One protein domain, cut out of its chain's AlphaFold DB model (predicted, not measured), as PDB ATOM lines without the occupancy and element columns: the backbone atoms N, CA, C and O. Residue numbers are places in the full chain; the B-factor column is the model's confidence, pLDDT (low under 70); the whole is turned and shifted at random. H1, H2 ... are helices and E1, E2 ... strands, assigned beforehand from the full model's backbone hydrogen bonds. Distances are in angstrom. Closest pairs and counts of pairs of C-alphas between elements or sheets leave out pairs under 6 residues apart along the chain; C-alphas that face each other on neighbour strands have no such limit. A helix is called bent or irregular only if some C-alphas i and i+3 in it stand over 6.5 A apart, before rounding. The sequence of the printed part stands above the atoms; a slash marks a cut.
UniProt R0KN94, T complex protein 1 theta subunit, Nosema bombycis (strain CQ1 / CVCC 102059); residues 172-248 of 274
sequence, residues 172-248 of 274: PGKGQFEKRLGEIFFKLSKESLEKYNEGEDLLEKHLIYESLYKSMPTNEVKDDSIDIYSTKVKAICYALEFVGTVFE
ATOM      1  N   PRO A 172     -55.339 109.265  13.604       92.56
ATOM      2  CA  PRO A 172     -56.106 110.293  12.909       92.56
ATOM      3  C   PRO A 172     -55.325 110.864  11.720       92.56
ATOM      4  O   PRO A 172     -54.146 111.196  11.853       92.56
ATOM      5  N   GLY A 173     -55.976 110.939  10.562       91.56
ATOM      6  CA  GLY A 173     -55.375 111.406   9.318       91.56
ATOM      7  C   GLY A 173     -55.410 112.926   9.137       91.56
ATOM      8  O   GLY A 173     -55.624 113.689  10.082       91.56
ATOM      9  N   LYS A 174     -55.165 113.374   7.896       89.19
ATOM     10  CA  LYS A 174     -55.249 114.787   7.456       89.19
ATOM     11  C   LYS A 174     -54.510 115.797   8.354       89.19
ATOM     12  O   LYS A 174     -54.971 116.918   8.550       89.19
ATOM     13  N   GLY A 175     -53.346 115.426   8.879       89.12
ATOM     14  CA  GLY A 175     -52.530 116.341   9.682       89.12
ATOM     15  C   GLY A 175     -52.911 116.397  11.164       89.12
ATOM     16  O   GLY A 175     -52.239 117.084  11.928       89.12
ATOM     17  N   GLN A 176     -53.966 115.699  11.604       91.19
ATOM     18  CA  GLN A 176     -54.376 115.708  13.013       91.19
ATOM     19  C   GLN A 176     -53.342 115.019  13.913       91.19
ATOM     20  O   GLN A 176     -53.081 115.481  15.026       91.19
ATOM     21  N   PHE A 177     -52.743 113.923  13.441       92.50
ATOM     22  CA  PHE A 177     -51.649 113.255  14.142       92.50
ATOM     23  C   PHE A 177     -50.432 114.178  14.284       92.50
ATOM     24  O   PHE A 177     -49.902 114.343  15.382       92.50
ATOM     25  N   GLU A 178     -50.036 114.830  13.193       92.56
ATOM     26  CA  GLU A 178     -48.909 115.757  13.135       92.56
ATOM     27  C   GLU A 178     -49.138 116.990  14.020       92.56
ATOM     28  O   GLU A 178     -48.218 117.427  14.705       92.56
ATOM     29  N   LYS A 179     -50.376 117.496  14.098       91.50
ATOM     30  CA  LYS A 179     -50.745 118.570  15.029       91.50
ATOM     31  C   LYS A 179     -50.536 118.155  16.488       91.50
ATOM     32  O   LYS A 179     -49.878 118.874  17.235       91.50
ATOM     33  N   ARG A 180     -51.062 116.990  16.893       91.62
ATOM     34  CA  ARG A 180     -50.880 116.465  18.263       91.62
ATOM     35  C   ARG A 180     -49.401 116.279  18.595       91.62
ATOM     36  O   ARG A 180     -48.972 116.575  19.704       91.62
ATOM     37  N   LEU A 181     -48.614 115.814  17.626       93.00
ATOM     38  CA  LEU A 181     -47.168 115.702  17.779       93.00
ATOM     39  C   LEU A 181     -46.500 117.081  17.929       93.00
ATOM     40  O   LEU A 181     -45.629 117.250  18.776       93.00
ATOM     41  N   GLY A 182     -46.947 118.081  17.167       93.81
ATOM     42  CA  GLY A 182     -46.508 119.467  17.308       93.81
ATOM     43  C   GLY A 182     -46.764 120.029  18.709       93.81
ATOM     44  O   GLY A 182     -45.873 120.639  19.291       93.81
ATOM     45  N   GLU A 183     -47.937 119.776  19.294       93.94
ATOM     46  CA  GLU A 183     -48.256 120.192  20.671       93.94
ATOM     47  C   GLU A 183     -47.291 119.578  21.700       93.94
ATOM     48  O   GLU A 183     -46.874 120.254  22.644       93.94
ATOM     49  N   ILE A 184     -46.877 118.325  21.487       95.25
ATOM     50  CA  ILE A 184     -45.856 117.666  22.311       95.25
ATOM     51  C   ILE A 184     -44.503 118.371  22.152       95.25
ATOM     52  O   ILE A 184     -43.877 118.700  23.158       95.25
ATOM     53  N   PHE A 185     -44.066 118.663  20.923       95.19
ATOM     54  CA  PHE A 185     -42.816 119.398  20.696       95.19
ATOM     55  C   PHE A 185     -42.843 120.799  21.309       95.19
ATOM     56  O   PHE A 185     -41.865 121.215  21.922       95.19
ATOM     57  N   PHE A 186     -43.970 121.504  21.240       95.38
ATOM     58  CA  PHE A 186     -44.122 122.800  21.894       95.38
ATOM     59  C   PHE A 186     -43.959 122.704  23.414       95.38
ATOM     60  O   PHE A 186     -43.275 123.531  24.021       95.38
ATOM     61  N   LYS A 187     -44.549 121.675  24.034       96.50
ATOM     62  CA  LYS A 187     -44.393 121.426  25.468       96.50
ATOM     63  C   LYS A 187     -42.931 121.145  25.830       96.50
ATOM     64  O   LYS A 187     -42.398 121.792  26.724       96.50
ATOM     65  N   LEU A 188     -42.272 120.250  25.092       95.69
ATOM     66  CA  LEU A 188     -40.861 119.908  25.301       95.69
ATOM     67  C   LEU A 188     -39.928 121.108  25.086       95.69
ATOM     68  O   LEU A 188     -38.940 121.266  25.805       95.69
ATOM     69  N   SER A 189     -40.249 121.972  24.122       95.81
ATOM     70  CA  SER A 189     -39.528 123.219  23.867       95.81
ATOM     71  C   SER A 189     -39.587 124.152  25.080       95.81
ATOM     72  O   SER A 189     -38.549 124.673  25.489       95.81
ATOM     73  N   LYS A 190     -40.763 124.321  25.700       95.19
ATOM     74  CA  LYS A 190     -40.923 125.130  26.921       95.19
ATOM     75  C   LYS A 190     -40.184 124.543  28.117       95.19
ATOM     76  O   LYS A 190     -39.431 125.264  28.759       95.19
ATOM     77  N   GLU A 191     -40.351 123.244  28.362       95.38
ATOM     78  CA  GLU A 191     -39.669 122.543  29.459       95.38
ATOM     79  C   GLU A 191     -38.137 122.658  29.330       95.38
ATOM     80  O   GLU A 191     -37.439 122.849  30.322       95.38
ATOM     81  N   SER A 192     -37.602 122.595  28.105       93.31
ATOM     82  CA  SER A 192     -36.161 122.763  27.854       93.31
ATOM     83  C   SER A 192     -35.684 124.200  28.110       93.31
ATOM     84  O   SER A 192     -34.581 124.394  28.613       93.31
ATOM     85  N   LEU A 193     -36.509 125.205  27.793       93.75
ATOM     86  CA  LEU A 193     -36.181 126.617  28.016       93.75
ATOM     87  C   LEU A 193     -36.192 126.992  29.502       93.75
ATOM     88  O   LEU A 193     -35.330 127.740  29.952       93.75
ATOM     89  N   GLU A 194     -37.159 126.478  30.264       93.44
ATOM     90  CA  GLU A 194     -37.241 126.694  31.714       93.44
ATOM     91  C   GLU A 194     -35.986 126.166  32.412       93.44
ATOM     92  O   GLU A 194     -35.317 126.916  33.118       93.44
ATOM     93  N   LYS A 195     -35.588 124.927  32.102       92.50
ATOM     94  CA  LYS A 195     -34.359 124.323  32.633       92.50
ATOM     95  C   LYS A 195     -33.090 125.061  32.221       92.50
ATOM     96  O   LYS A 195     -32.154 125.160  33.009       92.50
ATOM     97  N   TYR A 196     -33.060 125.620  31.010       90.88
ATOM     98  CA  TYR A 196     -31.947 126.469  30.592       90.88
ATOM     99  C   TYR A 196     -31.815 127.723  31.459       90.88
ATOM    100  O   TYR A 196     -30.720 128.065  31.902       90.88
ATOM    101  N   ASN A 197     -32.937 128.367  31.784       90.56
ATOM    102  CA  ASN A 197     -32.939 129.518  32.688       90.56
ATOM    103  C   ASN A 197     -32.548 129.144  34.130       90.56
ATOM    104  O   ASN A 197     -32.061 129.998  34.869       90.56
ATOM    105  N   GLU A 198     -32.725 127.882  34.522       92.81
ATOM    106  CA  GLU A 198     -32.262 127.318  35.799       92.81
ATOM    107  C   GLU A 198     -30.768 126.932  35.793       92.81
ATOM    108  O   GLU A 198     -30.218 126.587  36.840       92.81
ATOM    109  N   GLY A 199     -30.089 127.043  34.644       89.75
ATOM    110  CA  GLY A 199     -28.648 126.826  34.495       89.75
ATOM    111  C   GLY A 199     -28.245 125.512  33.820       89.75
ATOM    112  O   GLY A 199     -27.052 125.211  33.779       89.75
ATOM    113  N   GLU A 200     -29.188 124.727  33.288       90.25
ATOM    114  CA  GLU A 200     -28.867 123.543  32.476       90.25
ATOM    115  C   GLU A 200     -28.531 123.920  31.022       90.25
ATOM    116  O   GLU A 200     -29.160 124.786  30.426       90.25
ATOM    117  N   ASP A 201     -27.589 123.230  30.379       90.50
ATOM    118  CA  ASP A 201     -27.250 123.491  28.973       90.50
ATOM    119  C   ASP A 201     -28.213 122.767  28.009       90.50
ATOM    120  O   ASP A 201     -27.927 121.695  27.472       90.50
ATOM    121  N   LEU A 202     -29.429 123.307  27.868       92.25
ATOM    122  CA  LEU A 202     -30.509 122.728  27.051       92.25
ATOM    123  C   LEU A 202     -31.056 123.675  25.970       92.25
ATOM    124  O   LEU A 202     -32.104 123.394  25.377       92.25
ATOM    125  N   LEU A 203     -30.350 124.772  25.672       92.00
ATOM    126  CA  LEU A 203     -30.787 125.758  24.676       92.00
ATOM    127  C   LEU A 203     -30.943 125.140  23.278       92.00
ATOM    128  O   LEU A 203     -31.931 125.396  22.592       92.00
ATOM    129  N   GLU A 204     -30.020 124.268  22.876       91.19
ATOM    130  CA  GLU A 204     -30.069 123.585  21.578       91.19
ATOM    131  C   GLU A 204     -31.339 122.740  21.426       91.19
ATOM    132  O   GLU A 204     -32.028 122.807  20.406       91.19
ATOM    133  N   LYS A 205     -31.719 121.999  22.477       92.38
ATOM    134  CA  LYS A 205     -32.950 121.192  22.471       92.38
ATOM    135  C   LYS A 205     -34.192 122.065  22.360       92.38
ATOM    136  O   LYS A 205     -35.113 121.709  21.626       92.38
ATOM    137  N   HIS A 206     -34.215 123.207  23.050       94.06
ATOM    138  CA  HIS A 206     -35.301 124.174  22.918       94.06
ATOM    139  C   HIS A 206     -35.479 124.616  21.457       94.06
ATOM    140  O   HIS A 206     -36.595 124.529  20.937       94.06
ATOM    141  N   LEU A 207     -34.386 125.014  20.792       93.38
ATOM    142  CA  LEU A 207     -34.395 125.479  19.401       93.38
ATOM    143  C   LEU A 207     -34.837 124.384  18.421       93.38
ATOM    144  O   LEU A 207     -35.618 124.653  17.504       93.38
ATOM    145  N   ILE A 208     -34.392 123.140  18.632       93.00
ATOM    146  CA  ILE A 208     -34.812 121.987  17.824       93.00
ATOM    147  C   ILE A 208     -36.319 121.767  17.966       93.00
ATOM    148  O   ILE A 208     -37.036 121.751  16.964       93.00
ATOM    149  N   TYR A 209     -36.830 121.640  19.192       95.19
ATOM    150  CA  TYR A 209     -38.256 121.395  19.415       95.19
ATOM    151  C   TYR A 209     -39.137 122.552  18.943       95.19
ATOM    152  O   TYR A 209     -40.220 122.316  18.407       95.19
ATOM    153  N   GLU A 210     -38.676 123.795  19.092       94.56
ATOM    154  CA  GLU A 210     -39.395 124.963  18.588       94.56
ATOM    155  C   GLU A 210     -39.482 124.936  17.054       94.56
ATOM    156  O   GLU A 210     -40.553 125.164  16.486       94.56
ATOM    157  N   SER A 211     -38.380 124.596  16.381       93.31
ATOM    158  CA  SER A 211     -38.330 124.468  14.920       93.31
ATOM    159  C   SER A 211     -39.244 123.348  14.420       93.31
ATOM    160  O   SER A 211     -40.014 123.547  13.478       93.31
ATOM    161  N   LEU A 212     -39.229 122.193  15.095       93.38
ATOM    162  CA  LEU A 212     -40.121 121.076  14.787       93.38
ATOM    163  C   LEU A 212     -41.586 121.466  14.967       93.38
ATOM    164  O   LEU A 212     -42.386 121.227  14.067       93.38
ATOM    165  N   TYR A 213     -41.938 122.122  16.072       94.44
ATOM    166  CA  TYR A 213     -43.297 122.609  16.301       94.44
ATOM    167  C   TYR A 213     -43.759 123.566  15.193       94.44
ATOM    168  O   TYR A 213     -44.833 123.365  14.628       94.44
ATOM    169  N   LYS A 214     -42.935 124.560  14.831       93.12
ATOM    170  CA  LYS A 214     -43.251 125.533  13.767       93.12
ATOM    171  C   LYS A 214     -43.440 124.884  12.392       93.12
ATOM    172  O   LYS A 214     -44.160 125.434  11.565       93.12
ATOM    173  N   SER A 215     -42.804 123.738  12.142       91.00
ATOM    174  CA  SER A 215     -42.948 122.988  10.885       91.00
ATOM    175  C   SER A 215     -44.232 122.148  10.793       91.00
ATOM    176  O   SER A 215     -44.612 121.731   9.699       91.00
ATOM    177  N   MET A 216     -44.907 121.896  11.921       90.56
ATOM    178  CA  MET A 216     -46.111 121.065  11.970       90.56
ATOM    179  C   MET A 216     -47.379 121.859  11.609       90.56
ATOM    180  O   MET A 216     -47.459 123.066  11.848       90.56
ATOM    181  N   PRO A 217     -48.408 121.200  11.042       86.31
ATOM    182  CA  PRO A 217     -49.655 121.864  10.687       86.31
ATOM    183  C   PRO A 217     -50.388 122.386  11.930       86.31
ATOM    184  O   PRO A 217     -50.609 121.662  12.899       86.31
ATOM    185  N   THR A 218     -50.827 123.644  11.873       79.38
ATOM    186  CA  THR A 218     -51.568 124.310  12.959       79.38
ATOM    187  C   THR A 218     -53.086 124.265  12.774       79.38
ATOM    188  O   THR A 218     -53.838 124.351  13.748       79.38
ATOM    189  N   ASN A 219     -53.552 124.130  11.531       79.06
ATOM    190  CA  ASN A 219     -54.971 124.201  11.198       79.06
ATOM    191  C   ASN A 219     -55.692 122.895  11.542       79.06
ATOM    192  O   ASN A 219     -55.258 121.809  11.157       79.06
ATOM    193  N   GLU A 220     -56.835 123.003  12.219       69.19
ATOM    194  CA  GLU A 220     -57.704 121.851  12.447       69.19
ATOM    195  C   GLU A 220     -58.523 121.541  11.205       69.19
ATOM    196  O   GLU A 220     -59.395 122.309  10.800       69.19
ATOM    197  N   VAL A 221     -58.282 120.364  10.641       77.12
ATOM    198  CA  VAL A 221     -59.188 119.761   9.674       77.12
ATOM    199  C   VAL A 221     -59.988 118.704  10.420       77.12
ATOM    200  O   VAL A 221     -59.474 117.624  10.706       77.12
ATOM    201  N   LYS A 222     -61.239 119.024  10.775       75.75
ATOM    202  CA  LYS A 222     -62.173 118.033  11.321       75.75
ATOM    203  C   LYS A 222     -62.546 117.069  10.211       75.75
ATOM    204  O   LYS A 222     -63.176 117.460   9.232       75.75
ATOM    205  N   ASP A 223     -62.098 115.836  10.360       81.50
ATOM    206  CA  ASP A 223     -62.303 114.780   9.388       81.50
ATOM    207  C   ASP A 223     -62.092 113.417  10.041       81.50
ATOM    208  O   ASP A 223     -61.238 113.281  10.921       81.50
ATOM    209  N   ASP A 224     -62.826 112.421   9.554       87.38
ATOM    210  CA  ASP A 224     -62.776 111.045  10.055       87.38
ATOM    211  C   ASP A 224     -61.788 110.167   9.267       87.38
ATOM    212  O   ASP A 224     -61.840 108.939   9.339       87.38
ATOM    213  N   SER A 225     -60.892 110.769   8.473       91.25
ATOM    214  CA  SER A 225     -59.847 110.004   7.792       91.25
ATOM    215  C   SER A 225     -58.862 109.404   8.780       91.25
ATOM    216  O   SER A 225     -58.544 109.948   9.838       91.25
ATOM    217  N   ILE A 226     -58.353 108.249   8.380       93.31
ATOM    218  CA  ILE A 226     -57.479 107.426   9.185       93.31
ATOM    219  C   ILE A 226     -56.234 107.129   8.359       93.31
ATOM    220  O   ILE A 226     -56.331 106.715   7.205       93.31
ATOM    221  N   ASP A 227     -55.077 107.308   8.980       93.19
ATOM    222  CA  ASP A 227     -53.782 106.944   8.424       93.19
ATOM    223  C   ASP A 227     -53.194 105.741   9.177       93.19
ATOM    224  O   ASP A 227     -53.524 105.458  10.331       93.19
ATOM    225  N   ILE A 228     -52.296 105.007   8.519       94.81
ATOM    226  CA  ILE A 228     -51.575 103.897   9.149       94.81
ATOM    227  C   ILE A 228     -50.469 104.471  10.039       94.81
ATOM    228  O   ILE A 228     -49.540 105.117   9.544       94.81
ATOM    229  N   TYR A 229     -50.536 104.180  11.340       93.56
ATOM    230  CA  TYR A 229     -49.667 104.784  12.355       93.56
ATOM    231  C   TYR A 229     -48.174 104.555  12.082       93.56
ATOM    232  O   TYR A 229     -47.381 105.493  12.027       93.56
ATOM    233  N   SER A 230     -47.783 103.307  11.829       92.25
ATOM    234  CA  SER A 230     -46.390 102.929  11.563       92.25
ATOM    235  C   SER A 230     -45.801 103.618  10.330       92.25
ATOM    236  O   SER A 230     -44.609 103.917  10.306       92.25
ATOM    237  N   THR A 231     -46.614 103.883   9.304       91.81
ATOM    238  CA  THR A 231     -46.177 104.606   8.103       91.81
ATOM    239  C   THR A 231     -45.881 106.066   8.433       91.81
ATOM    240  O   THR A 231     -44.867 106.588   7.977       91.81
ATOM    241  N   LYS A 232     -46.717 106.708   9.260       92.75
ATOM    242  CA  LYS A 232     -46.504 108.090   9.714       92.75
ATOM    243  C   LYS A 232     -45.243 108.230  10.549       92.75
ATOM    244  O   LYS A 232     -44.415 109.080  10.248       92.75
ATOM    245  N   VAL A 233     -45.064 107.350  11.534       92.44
ATOM    246  CA  VAL A 233     -43.860 107.344  12.378       92.44
ATOM    247  C   VAL A 233     -42.605 107.180  11.522       92.44
ATOM    248  O   VAL A 233     -41.701 108.001  11.614       92.44
ATOM    249  N   LYS A 234     -42.574 106.189  10.619       93.25
ATOM    250  CA  LYS A 234     -41.430 105.980   9.717       93.25
ATOM    251  C   LYS A 234     -41.154 107.185   8.826       93.25
ATOM    252  O   LYS A 234     -39.999 107.543   8.652       93.25
ATOM    253  N   ALA A 235     -42.194 107.802   8.267       94.00
ATOM    254  CA  ALA A 235     -42.031 108.978   7.420       94.00
ATOM    255  C   ALA A 235     -41.392 110.145   8.186       94.00
ATOM    256  O   ALA A 235     -40.486 110.784   7.662       94.00
ATOM    257  N   ILE A 236     -41.822 110.383   9.430       92.88
ATOM    258  CA  ILE A 236     -41.252 111.429  10.285       92.88
ATOM    259  C   ILE A 236     -39.810 111.088  10.668       92.88
ATOM    260  O   ILE A 236     -38.942 111.939  10.514       92.88
ATOM    261  N   CYS A 237     -39.526 109.852  11.093       94.38
ATOM    262  CA  CYS A 237     -38.160 109.420  11.405       94.38
ATOM    263  C   CYS A 237     -37.223 109.610  10.206       94.38
ATOM    264  O   CYS A 237     -36.197 110.261  10.348       94.38
ATOM    265  N   TYR A 238     -37.609 109.142   9.014       96.75
ATOM    266  CA  TYR A 238     -36.791 109.313   7.810       96.75
ATOM    267  C   TYR A 238     -36.610 110.777   7.415       96.75
ATOM    268  O   TYR A 238     -35.536 111.152   6.955       96.75
ATOM    269  N   ALA A 239     -37.634 111.615   7.593       94.56
ATOM    270  CA  ALA A 239     -37.505 113.044   7.341       94.56
ATOM    271  C   ALA A 239     -36.490 113.688   8.298       94.56
ATOM    272  O   ALA A 239     -35.654 114.468   7.854       94.56
ATOM    273  N   LEU A 240     -36.528 113.334   9.585       92.19
ATOM    274  CA  LEU A 240     -35.591 113.850  10.586       92.19
ATOM    275  C   LEU A 240     -34.164 113.345  10.359       92.19
ATOM    276  O   LEU A 240     -33.235 114.142  10.417       92.19
ATOM    277  N   GLU A 241     -33.989 112.061  10.046       95.38
ATOM    278  CA  GLU A 241     -32.688 111.485   9.686       95.38
ATOM    279  C   GLU A 241     -32.101 112.169   8.447       95.38
ATOM    280  O   GLU A 241     -30.927 112.538   8.431       95.38
ATOM    281  N   PHE A 242     -32.927 112.396   7.421       95.25
ATOM    282  CA  PHE A 242     -32.508 113.095   6.210       95.25
ATOM    283  C   PHE A 242     -32.096 114.539   6.501       95.25
ATOM    284  O   PHE A 242     -31.037 114.972   6.059       95.25
ATOM    285  N   VAL A 243     -32.902 115.278   7.267       92.38
ATOM    286  CA  VAL A 243     -32.586 116.657   7.660       92.38
ATOM    287  C   VAL A 243     -31.306 116.711   8.493       92.38
ATOM    288  O   VAL A 243     -30.456 117.553   8.220       92.38
ATOM    289  N   GLY A 244     -31.130 115.792   9.447       90.62
ATOM    290  CA  GLY A 244     -29.895 115.666  10.223       90.62
ATOM    291  C   GLY A 244     -28.683 115.444   9.320       90.62
ATOM    292  O   GLY A 244     -27.726 116.204   9.388       90.62
ATOM    293  N   THR A 245     -28.789 114.501   8.381       93.44
ATOM    294  CA  THR A 245     -27.728 114.223   7.396       93.44
ATOM    295  C   THR A 245     -27.389 115.461   6.567       93.44
ATOM    296  O   THR A 245     -26.225 115.726   6.304       93.44
ATOM    297  N   VAL A 246     -28.389 116.243   6.145       92.38
ATOM    298  CA  VAL A 246     -28.162 117.474   5.373       92.38
ATOM    299  C   VAL A 246     -27.423 118.527   6.200       92.38
ATOM    300  O   VAL A 246     -26.555 119.204   5.659       92.38
ATOM    301  N   PHE A 247     -27.742 118.661   7.488       88.62
ATOM    302  CA  PHE A 247     -27.064 119.609   8.376       88.62
ATOM    303  C   PHE A 247     -25.643 119.184   8.769       88.62
ATOM    304  O   PHE A 247     -24.843 120.046   9.112       88.62
ATOM    305  N   GLU A 248     -25.317 117.895   8.692       91.56
ATOM    306  CA  GLU A 248     -23.953 117.387   8.899       91.56
ATOM    307  C   GLU A 248     -23.015 117.661   7.710       91.56
ATOM    308  O   GLU A 248     -21.797 117.549   7.843       91.56
TER     309      GLU A 248
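Overview. This is residues 172 to 248 of the 274 residues of the protein "T complex protein 1 theta subunit" of Nosema bombycis (strain CQ1 / CVCC 102059) (UniProt R0KN94). A helical hairpin of two helices side by side, the long H1 and the shorter H2, makes the body, and a third helix, H3, slants away from it like the open arm of a V, with its last residues, 241 to 248, sticking out free. Between H2 and H3 the chain swings as a loop round the end of the hairpin where H1 begins, and leads through the short strand E1 into H3. The printed part has 77 residues, with three named helices and one named strand in the order H1, H2, E1, H3; E1 pairs with no named strand, and the class is mostly helix. The whole is loose, with a radius of gyration of the C-alphas of 14.4 A, and elongated, spanning 45 by 29 by 17 A.

Along the chain. The longest helix is H1, residues 176 to 197, which measures 32.2 A from first to last C-alpha; C-alpha 176 is at (-54.376, 115.708, 13.013) and C-alpha 197 at (-32.939, 129.518, 32.688). H2 holds residues 203 to 215 and measures 18.6 A. H3, residues 229 to 248, measures 28.8 A and ends with C-alpha 248 at (-23.953, 117.387, 8.899). E1, residues 226 to 228, comes directly before H3 and measures 6.9 A.

Arrangement. H1 and H2 touch, with 26 pairs of C-alphas within 8 A. Their closest C-alphas are those of Ser 189 and His 206, 4.4 A apart. They run opposite ways at a shallow tilt of 23 degrees, a helical hairpin whose centres are 7.9 A apart. H1 and H3 are near each other, with no pair of C-alphas within 8 A but 6 pairs within 10 A. H2 and H3 are apart. E1 is apart from H1 and from H2, and E1 and H3 meet only through their link. In H1, H2 and H3 every O i to N i+4 pair is within hydrogen-bond range, and none of these helices is bent or irregular.

Size, cuts and confidence. The two C-alphas farthest apart are those of Gly 199 and Asp 224, at 44.8 A, and the C-alphas of the first and last printed residues, Pro 172 and Glu 248, are 33.2 A apart. Without residues 241 to 248 of H3, which stand free, the body of 69 residues spans 44 by 25 by 14 A. The printed part has no cut. The links from H1 to H2 and from E1 to H3 are tight, the link of 10 residues from H2 to E1 is short, and no link is long. The mean pLDDT of the printed part is 91.5, and one residue, Glu 220, is under 70.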